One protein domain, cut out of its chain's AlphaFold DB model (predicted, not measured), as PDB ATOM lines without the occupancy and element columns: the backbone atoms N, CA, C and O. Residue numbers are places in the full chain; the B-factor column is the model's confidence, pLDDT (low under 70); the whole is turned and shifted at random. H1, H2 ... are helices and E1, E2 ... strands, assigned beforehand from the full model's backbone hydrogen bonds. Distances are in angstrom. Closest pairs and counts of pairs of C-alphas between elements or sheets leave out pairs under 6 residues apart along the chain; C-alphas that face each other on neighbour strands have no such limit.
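AT A GLANCE: This is residues 53 to 115 of the 126 residues of the protein "Pancreatic trypsin inhibitor" of Rhipicephalus zambeziensis (UniProt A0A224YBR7). A two-stranded antiparallel hairpin, E1 and E2, has the longer helix H2 packed on it with residues 98 to 109, while the short helix H1 crosses H2 about at a right angle. The long link of residues 60 to 72 runs past the hairpin and turns back into E1, and the loop around Arg 70 and the tail at Thr 115 lie at the two ends of the longest axis. The printed part has 63 residues, with two named helices and two named strands in the order H1, E1, E2, H2; the sheet has the order E1 - E2, and the class is mixed, helices and strands. The whole is compact, with a radius of gyration of the C-alphas of 12.1 A, and spans 45 by 18 by 16 A.

IN THESE COORDINATES: H1 is residues 53 to 59, 10.4 A from first to last C-alpha, and begins at C-alpha 53 at (42.762, 44.956, -5.558). After residues 60 to 72, with no named element, E1 takes residues 73 to 80, 21.7 A long, from C-alpha 73 at (48.948, 27.312, 6.431). E2 is residues 83 to 89 and is 19.3 A long. H2 is residues 98 to 113, 22.4 A long, and ends at C-alpha 113 at (36.754, 35.458, -22.526).

HOW THE PARTS SIT: E1 and E2 form a hairpin and are antiparallel, with 151 degrees between their N-to-C directions. N 75 and O 87 are 2.9 A apart and N 85 and O 77 are 2.8 A apart, both within hydrogen-bond range. Outside the named strands, residues 65 to 66 pair with residues 91 to 92, antiparallel. The closest C-alphas of E1 and H2 are those of Trp 76 and Pro 98, 5.8 A apart. The closest C-alphas of E2 and H2 are those of Cys 84 and Arg 102, 6.1 A apart. H1 and H2 touch, H2 with residues 104 to 108 alone; their closest C-alphas are those of Lys 57 and Ile 104, 6.9 A apart. Their lines are about perpendicular, at 89 degrees. The closest C-alphas of H1 and E1 are those of Leu 59 and Tyr 77, 7.5 A apart. H1 and E2 are apart. In H1 every O i to N i+4 pair is within hydrogen-bond range, and in H2 11 of 12 are.

THE WHOLE: The two C-alphas farthest apart are those of Arg 70 and Thr 115, at 45.2 A. The printed part has no cut. The link from H1 to E1 is long, with 13 residues; E1 to E2 is tight, with 2 residues, and E2 to H2 is short, with 8. The mean pLDDT of the printed part is 90.7, and residues 114 to 115 are under 70.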
ATOM      1  N   LYS A  53      43.479  45.551  -4.418       83.25
ATOM      2  CA  LYS A  53      42.762  44.956  -5.558       83.25
ATOM      3  C   LYS A  53      43.695  44.522  -6.682       83.25
ATOM      4  O   LYS A  53      43.391  43.559  -7.376       83.25
ATOM      5  N   LYS A  54      44.793  45.247  -6.924       86.50
ATOM      6  CA  LYS A  54      45.802  44.824  -7.905       86.50
ATOM      7  C   LYS A  54      46.513  43.564  -7.422       86.50
ATOM      8  O   LYS A  54      46.534  42.593  -8.168       86.50
ATOM      9  N   LYS A  55      47.005  43.553  -6.178       89.38
ATOM     10  CA  LYS A  55      47.686  42.398  -5.571       89.38
ATOM     11  C   LYS A  55      46.835  41.130  -5.633       89.38
ATOM     12  O   LYS A  55      47.318  40.103  -6.088       89.38
ATOM     13  N   GLU A  56      45.561  41.218  -5.260       91.75
ATOM     14  CA  GLU A  56      44.642  40.074  -5.297       91.75
ATOM     15  C   GLU A  56      44.475  39.485  -6.702       91.75
ATOM     16  O   GLU A  56      44.370  38.274  -6.850       91.75
ATOM     17  N   LYS A  57      44.489  40.313  -7.753       92.19
ATOM     18  CA  LYS A  57      44.397  39.804  -9.128       92.19
ATOM     19  C   LYS A  57      45.616  38.982  -9.532       92.19
ATOM     20  O   LYS A  57      45.459  38.048 -10.307       92.19
ATOM     21  N   TYR A  58      46.805  39.323  -9.031       93.19
ATOM     22  CA  TYR A  58      48.024  38.565  -9.330       93.19
ATOM     23  C   TYR A  58      47.997  37.162  -8.717       93.19
ATOM     24  O   TYR A  58      48.489  36.228  -9.342       93.19
ATOM     25  N   LEU A  59      47.345  36.990  -7.561       94.75
ATOM     26  CA  LEU A  59      47.210  35.687  -6.897       94.75
ATOM     27  C   LEU A  59      46.449  34.657  -7.750       94.75
ATOM     28  O   LEU A  59      46.635  33.460  -7.574       94.75
ATOM     29  N   CYS A  60      45.615  35.101  -8.695       93.88
ATOM     30  CA  CYS A  60      44.889  34.206  -9.601       93.88
ATOM     31  C   CYS A  60      45.781  33.501 -10.632       93.88
ATOM     32  O   CYS A  60      45.325  32.551 -11.260       93.88
ATOM     33  N   TYR A  61      47.015  33.974 -10.825       92.25
ATOM     34  CA  TYR A  61      47.998  33.368 -11.731       92.25
ATOM     35  C   TYR A  61      49.123  32.656 -10.973       92.25
ATOM     36  O   TYR A  61      50.030  32.098 -11.584       92.25
ATOM     37  N   GLU A  62      49.097  32.711  -9.643       92.75
ATOM     38  CA  GLU A  62      50.125  32.119  -8.805       92.75
ATOM     39  C   GLU A  62      49.852  30.627  -8.610       92.75
ATOM     40  O   GLU A  62      48.730  30.215  -8.314       92.75
ATOM     41  N   GLN A  63      50.895  29.815  -8.755       92.50
ATOM     42  CA  GLN A  63      50.836  28.388  -8.464       92.50
ATOM     43  C   GLN A  63      51.315  28.116  -7.033       92.50
ATOM     44  O   GLN A  63      52.218  28.810  -6.551       92.50
ATOM     45  N   PRO A  64      50.763  27.099  -6.349       93.88
ATOM     46  CA  PRO A  64      51.188  26.745  -5.003       93.88
ATOM     47  C   PRO A  64      52.654  26.309  -4.997       93.88
ATOM     48  O   PRO A  64      53.022  25.295  -5.585       93.88
ATOM     49  N   ARG A  65      53.501  27.068  -4.295       93.38
ATOM     50  CA  ARG A  65      54.918  26.738  -4.089       93.38
ATOM     51  C   ARG A  65      55.152  26.396  -2.627       93.38
ATOM     52  O   ARG A  65      55.043  27.266  -1.759       93.38
ATOM     53  N   ARG A  66      55.474  25.128  -2.367       93.38
ATOM     54  CA  ARG A  66      55.867  24.657  -1.035       93.38
ATOM     55  C   ARG A  66      57.275  25.146  -0.703       93.38
ATOM     56  O   ARG A  66      58.138  25.213  -1.574       93.38
ATOM     57  N   ARG A  67      57.489  25.504   0.557       91.69
ATOM     58  CA  ARG A  67      58.786  25.874   1.125       91.69
ATOM     59  C   ARG A  67      59.053  25.070   2.390       91.69
ATOM     60  O   ARG A  67      58.179  24.374   2.897       91.69
ATOM     61  N   ASN A  68      60.261  25.217   2.915       92.62
ATOM     62  CA  ASN A  68      60.637  24.648   4.198       92.62
ATOM     63  C   ASN A  68      60.287  25.658   5.292       92.62
ATOM     64  O   ASN A  68      60.965  26.673   5.449       92.62
ATOM     65  N   CYS A  69      59.214  25.407   6.036       91.50
ATOM     66  CA  CYS A  69      58.934  26.125   7.274       91.50
ATOM     67  C   CYS A  69      58.231  25.224   8.284       91.50
ATOM     68  O   CYS A  69      57.689  24.178   7.938       91.50
ATOM     69  N   ARG A  70      58.278  25.640   9.554       94.06
ATOM     70  CA  ARG A  70      57.728  24.881  10.687       94.06
ATOM     71  C   ARG A  70      56.204  24.992  10.810       94.06
ATOM     72  O   ARG A  70      55.597  24.192  11.505       94.06
ATOM     73  N   ALA A  71      55.601  25.989  10.164       93.44
ATOM     74  CA  ALA A  71      54.169  26.246  10.218       93.44
ATOM     75  C   ALA A  71      53.453  25.701   8.977       93.44
ATOM     76  O   ALA A  71      53.981  25.749   7.864       93.44
ATOM     77  N   LEU A  72      52.221  25.237   9.175       94.19
ATOM     78  CA  LEU A  72      51.317  24.834   8.106       94.19
ATOM     79  C   LEU A  72      50.214  25.883   7.979       94.19
ATOM     80  O   LEU A  72      49.556  26.230   8.957       94.19
ATOM     81  N   PHE A  73      50.020  26.388   6.765       94.69
ATOM     82  CA  PHE A  73      48.948  27.312   6.431       94.69
ATOM     83  C   PHE A  73      48.044  26.685   5.381       94.69
ATOM     84  O   PHE A  73      48.521  26.109   4.403       94.69
ATOM     85  N   THR A  74      46.742  26.867   5.557       96.00
ATOM     86  CA  THR A  74      45.748  26.570   4.529       96.00
ATOM     87  C   THR A  74      45.601  27.778   3.613       96.00
ATOM     88  O   THR A  74      45.332  28.896   4.066       96.00
ATOM     89  N   ARG A  75      45.810  27.572   2.312       96.94
ATOM     90  CA  ARG A  75      45.712  28.605   1.274       96.94
ATOM     91  C   ARG A  75      44.928  28.094   0.075       96.94
ATOM     92  O   ARG A  75      44.951  26.911  -0.235       96.94
ATOM     93  N   TRP A  76      44.272  29.012  -0.622       97.00
ATOM     94  CA  TRP A  76      43.428  28.724  -1.776       97.00
ATOM     95  C   TRP A  76      44.056  29.267  -3.054       97.00
ATOM     96  O   TRP A  76      44.333  30.466  -3.146       97.00
ATOM     97  N   TYR A  77      44.248  28.398  -4.042       96.69
ATOM     98  CA  TYR A  77      44.847  28.737  -5.336       96.69
ATOM     99  C   TYR A  77      43.852  28.502  -6.464       96.69
ATOM    100  O   TYR A  77      43.080  27.546  -6.429       96.69
ATOM    101  N   TYR A  78      43.860  29.374  -7.468       95.44
ATOM    102  CA  TYR A  78      42.975  29.245  -8.619       95.44
ATOM    103  C   TYR A  78      43.523  28.203  -9.596       95.44
ATOM    104  O   TYR A  78      44.673  28.301 -10.017       95.44
ATOM    105  N   THR A  79      42.703  27.224  -9.972       92.81
ATOM    106  CA  THR A  79      43.107  26.127 -10.872       92.81
ATOM    107  C   THR A  79      42.487  26.226 -12.267       92.81
ATOM    108  O   THR A  79      42.756  25.387 -13.120       92.81
ATOM    109  N   GLY A  80      41.693  27.268 -12.535       87.12
ATOM    110  CA  GLY A  80      40.960  27.432 -13.794       87.12
ATOM    111  C   GLY A  80      39.480  27.068 -13.669       87.12
ATOM    112  O   GLY A  80      39.026  26.568 -12.644       87.12
ATOM    113  N   GLY A  81      38.682  27.390 -14.692       80.38
ATOM    114  CA  GLY A  81      37.273  26.965 -14.764       80.38
ATOM    115  C   GLY A  81      36.351  27.451 -13.632       80.38
ATOM    116  O   GLY A  81      35.293  26.872 -13.430       80.38
ATOM    117  N   ASN A  82      36.701  28.521 -12.906       81.00
ATOM    118  CA  ASN A  82      36.034  28.963 -11.665       81.00
ATOM    119  C   ASN A  82      36.270  28.064 -10.434       81.00
ATOM    120  O   ASN A  82      35.529  28.186  -9.453       81.00
ATOM    121  N   HIS A  83      37.294  27.214 -10.462       89.88
ATOM    122  CA  HIS A  83      37.677  26.354  -9.350       89.88
ATOM    123  C   HIS A  83      38.861  26.931  -8.574       89.88
ATOM    124  O   HIS A  83      39.791  27.515  -9.136       89.88
ATOM    125  N   CYS A  84      38.794  26.775  -7.254       94.69
ATOM    126  CA  CYS A  84      39.892  27.049  -6.342       94.69
ATOM    127  C   CYS A  84      40.186  25.778  -5.554       94.69
ATOM    128  O   CYS A  84      39.258  25.107  -5.107       94.69
ATOM    129  N   MET A  85      41.464  25.470  -5.396       95.94
ATOM    130  CA  MET A  85      41.950  24.295  -4.689       95.94
ATOM    131  C   MET A  85      42.547  24.710  -3.350       95.94
ATOM    132  O   MET A  85      43.298  25.687  -3.276       95.94
ATOM    133  N   GLU A  86      42.212  23.954  -2.310       96.75
ATOM    134  CA  GLU A  86      42.825  24.079  -0.996       96.75
ATOM    135  C   GLU A  86      44.210  23.431  -1.005       96.75
ATOM    136  O   GLU A  86      44.390  22.302  -1.463       96.75
ATOM    137  N   VAL A  87      45.199  24.149  -0.490       96.38
ATOM    138  CA  VAL A  87      46.547  23.640  -0.281       96.38
ATOM    139  C   VAL A  87      46.947  23.938   1.148       96.38
ATOM    140  O   VAL A  87      47.093  25.099   1.537       96.38
ATOM    141  N   THR A  88      47.168  22.874   1.909       96.00
ATOM    142  CA  THR A  88      47.671  22.949   3.276       96.00
ATOM    143  C   THR A  88      49.150  22.608   3.280       96.00
ATOM    144  O   THR A  88      49.580  21.587   2.737       96.00
ATOM    145  N   GLY A  89      49.955  23.499   3.845       95.19
ATOM    146  CA  GLY A  89      51.395  23.318   3.897       95.19
ATOM    147  C   GLY A  89      52.134  24.598   4.231       95.19
ATOM    148  O   GLY A  89      51.545  25.652   4.461       95.19
ATOM    149  N   CYS A  90      53.456  24.524   4.188       94.75
ATOM    150  CA  CYS A  90      54.276  25.720   4.147       94.75
ATOM    151  C   CYS A  90      54.221  26.330   2.737       94.75
ATOM    152  O   CYS A  90      55.106  26.111   1.910       94.75
ATOM    153  N   VAL A  91      53.137  27.035   2.427       93.69
ATOM    154  CA  VAL A  91      52.903  27.636   1.109       93.69
ATOM    155  C   VAL A  91      52.762  29.150   1.220       93.69
ATOM    156  O   VAL A  91      52.192  29.671   2.180       93.69
ATOM    157  N   TYR A  92      53.308  29.862   0.234       90.12
ATOM    158  CA  TYR A  92      53.213  31.319   0.131       90.12
ATOM    159  C   TYR A  92      52.279  31.735  -0.995       90.12
ATOM    160  O   TYR A  92      52.131  31.031  -1.994       90.12
ATOM    161  N   GLY A  93      51.676  32.908  -0.820       92.56
ATOM    162  CA  GLY A  93      50.713  33.438  -1.769       92.56
ATOM    163  C   GLY A  93      49.318  32.874  -1.547       92.56
ATOM    164  O   GLY A  93      48.939  32.548  -0.413       92.56
ATOM    165  N   GLY A  94      48.550  32.812  -2.632       94.75
ATOM    166  CA  GLY A  94      47.164  32.355  -2.608       94.75
ATOM    167  C   GLY A  94      46.246  33.189  -1.703       94.75
ATOM    168  O   GLY A  94      46.637  34.158  -1.040       94.75
ATOM    169  N   PHE A  95      44.976  32.810  -1.675       96.19
ATOM    170  CA  PHE A  95      43.962  33.458  -0.851       96.19
ATOM    171  C   PHE A  95      43.823  32.750   0.496       96.19
ATOM    172  O   PHE A  95      44.009  31.542   0.605       96.19
ATOM    173  N   THR A  96      43.458  33.499   1.534       95.56
ATOM    174  CA  THR A  96      43.086  32.929   2.840       95.56
ATOM    175  C   THR A  96      41.646  32.419   2.868       95.56
ATOM    176  O   THR A  96      41.278  31.689   3.774       95.56
ATOM    177  N   ASP A  97      40.825  32.835   1.902       95.69
ATOM    178  CA  ASP A  97      39.386  32.592   1.861       95.69
ATOM    179  C   ASP A  97      39.005  31.994   0.487       95.69
ATOM    180  O   ASP A  97      39.292  32.626  -0.546       95.69
ATOM    181  N   PRO A  98      38.359  30.809   0.448       95.12
ATOM    182  CA  PRO A  98      37.946  30.159  -0.797       95.12
ATOM    183  C   PRO A  98      36.978  31.019  -1.609       95.12
ATOM    184  O   PRO A  98      37.062  31.083  -2.841       95.12
ATOM    185  N   TYR A  99      36.067  31.716  -0.929       94.25
ATOM    186  CA  TYR A  99      35.072  32.563  -1.568       94.25
ATOM    187  C   TYR A  99      35.737  33.759  -2.251       94.25
ATOM    188  O   TYR A  99      35.391  34.089  -3.390       94.25
ATOM    189  N   LYS A 100      36.745  34.374  -1.614       95.12
ATOM    190  CA  LYS A 100      37.533  35.445  -2.250       95.12
ATOM    191  C   LYS A 100      38.280  34.948  -3.480       95.12
ATOM    192  O   LYS A 100      38.199  35.614  -4.515       95.12
ATOM    193  N   CYS A 101      38.935  33.789  -3.392       95.19
ATOM    194  CA  CYS A 101      39.605  33.174  -4.539       95.19
ATOM    195  C   CYS A 101      38.637  33.029  -5.718       95.19
ATOM    196  O   CYS A 101      38.858  33.595  -6.794       95.19
ATOM    197  N   ARG A 102      37.494  32.369  -5.489       93.75
ATOM    198  CA  ARG A 102      36.501  32.119  -6.537       93.75
ATOM    199  C   ARG A 102      35.952  33.422  -7.104       93.75
ATOM    200  O   ARG A 102      35.940  33.605  -8.317       93.75
ATOM    201  N   LYS A 103      35.538  34.360  -6.250       93.50
ATOM    202  CA  LYS A 103      34.925  35.632  -6.662       93.50
ATOM    203  C   LYS A 103      35.859  36.490  -7.515       93.50
ATOM    204  O   LYS A 103      35.414  37.088  -8.499       93.50
ATOM    205  N   ILE A 104      37.129  36.586  -7.134       93.44
ATOM    206  CA  ILE A 104      38.099  37.456  -7.806       93.44
ATOM    207  C   ILE A 104      38.569  36.805  -9.106       93.44
ATOM    208  O   ILE A 104      38.503  37.443 -10.163       93.44
ATOM    209  N   CYS A 105      38.960  35.532  -9.055       93.19
ATOM    210  CA  CYS A 105      39.548  34.848 -10.202       93.19
ATOM    211  C   CYS A 105      38.512  34.457 -11.265       93.19
ATOM    212  O   CYS A 105      38.759  34.678 -12.451       93.19
ATOM    213  N   ALA A 106      37.302  34.028 -10.878       89.56
ATOM    214  CA  ALA A 106      36.213  33.781 -11.835       89.56
ATOM    215  C   ALA A 106      35.854  35.046 -12.628       89.56
ATOM    216  O   ALA A 106      35.635  35.013 -13.840       89.56
ATOM    217  N   ARG A 107      35.825  36.204 -11.951       87.88
ATOM    218  CA  ARG A 107      35.526  37.487 -12.598       87.88
ATOM    219  C   ARG A 107      36.616  37.896 -13.587       87.88
ATOM    220  O   ARG A 107      36.291  38.485 -14.617       87.88
ATOM    221  N   LEU A 108      37.884  37.632 -13.276       87.50
ATOM    222  CA  LEU A 108      38.993  37.891 -14.198       87.50
ATOM    223  C   LEU A 108      38.915  36.993 -15.430       87.50
ATOM    224  O   LEU A 108      39.010  37.500 -16.544       87.50
ATOM    225  N   HIS A 109      38.655  35.702 -15.233       83.94
ATOM    226  CA  HIS A 109      38.555  34.739 -16.325       83.94
ATOM    227  C   HIS A 109      37.430  35.096 -17.310       83.94
ATOM    228  O   HIS A 109      37.652  35.169 -18.516       83.94
ATOM    229  N   ARG A 110      36.238  35.453 -16.806       82.25
ATOM    230  CA  ARG A 110      35.118  35.913 -17.655       82.25
ATOM    231  C   ARG A 110      35.456  37.166 -18.465       82.25
ATOM    232  O   ARG A 110      35.007  37.302 -19.597       82.25
ATOM    233  N   LYS A 111      36.248  38.087 -17.904       80.19
ATOM    234  CA  LYS A 111      36.689  39.285 -18.632       80.19
ATOM    235  C   LYS A 111      37.633  38.953 -19.780       80.19
ATOM    236  O   LYS A 111      37.546  39.603 -20.810       80.19
ATOM    237  N   GLN A 112      38.505  37.964 -19.606       74.31
ATOM    238  CA  GLN A 112      39.416  37.521 -20.665       74.31
ATOM    239  C   GLN A 112      38.670  36.829 -21.810       74.31
ATOM    240  O   GLN A 112      39.033  36.999 -22.967       74.31
ATOM    241  N   GLN A 113      37.585  36.112 -21.509       71.19
ATOM    242  CA  GLN A 113      36.754  35.458 -22.526       71.19
ATOM    243  C   GLN A 113      35.841  36.432 -23.299       71.19
ATOM    244  O   GLN A 113      35.355  36.100 -24.376       71.19
ATOM    245  N   GLY A 114      35.598  37.631 -22.763       64.94
ATOM    246  CA  GLY A 114      34.550  38.548 -23.224       64.94
ATOM    247  C   GLY A 114      34.887  39.460 -24.405       64.94
ATOM    248  O   GLY A 114      34.070  40.312 -24.737       64.94
ATOM    249  N   THR A 115      36.047  39.336 -25.049       61.84
ATOM    250  CA  THR A 115      36.421  40.218 -26.167       61.84
ATOM    251  C   THR A 115      36.831  39.422 -27.397       61.84
ATOM    252  O   THR A 115      37.981  39.483 -27.824       61.84
TER     253      THR A 115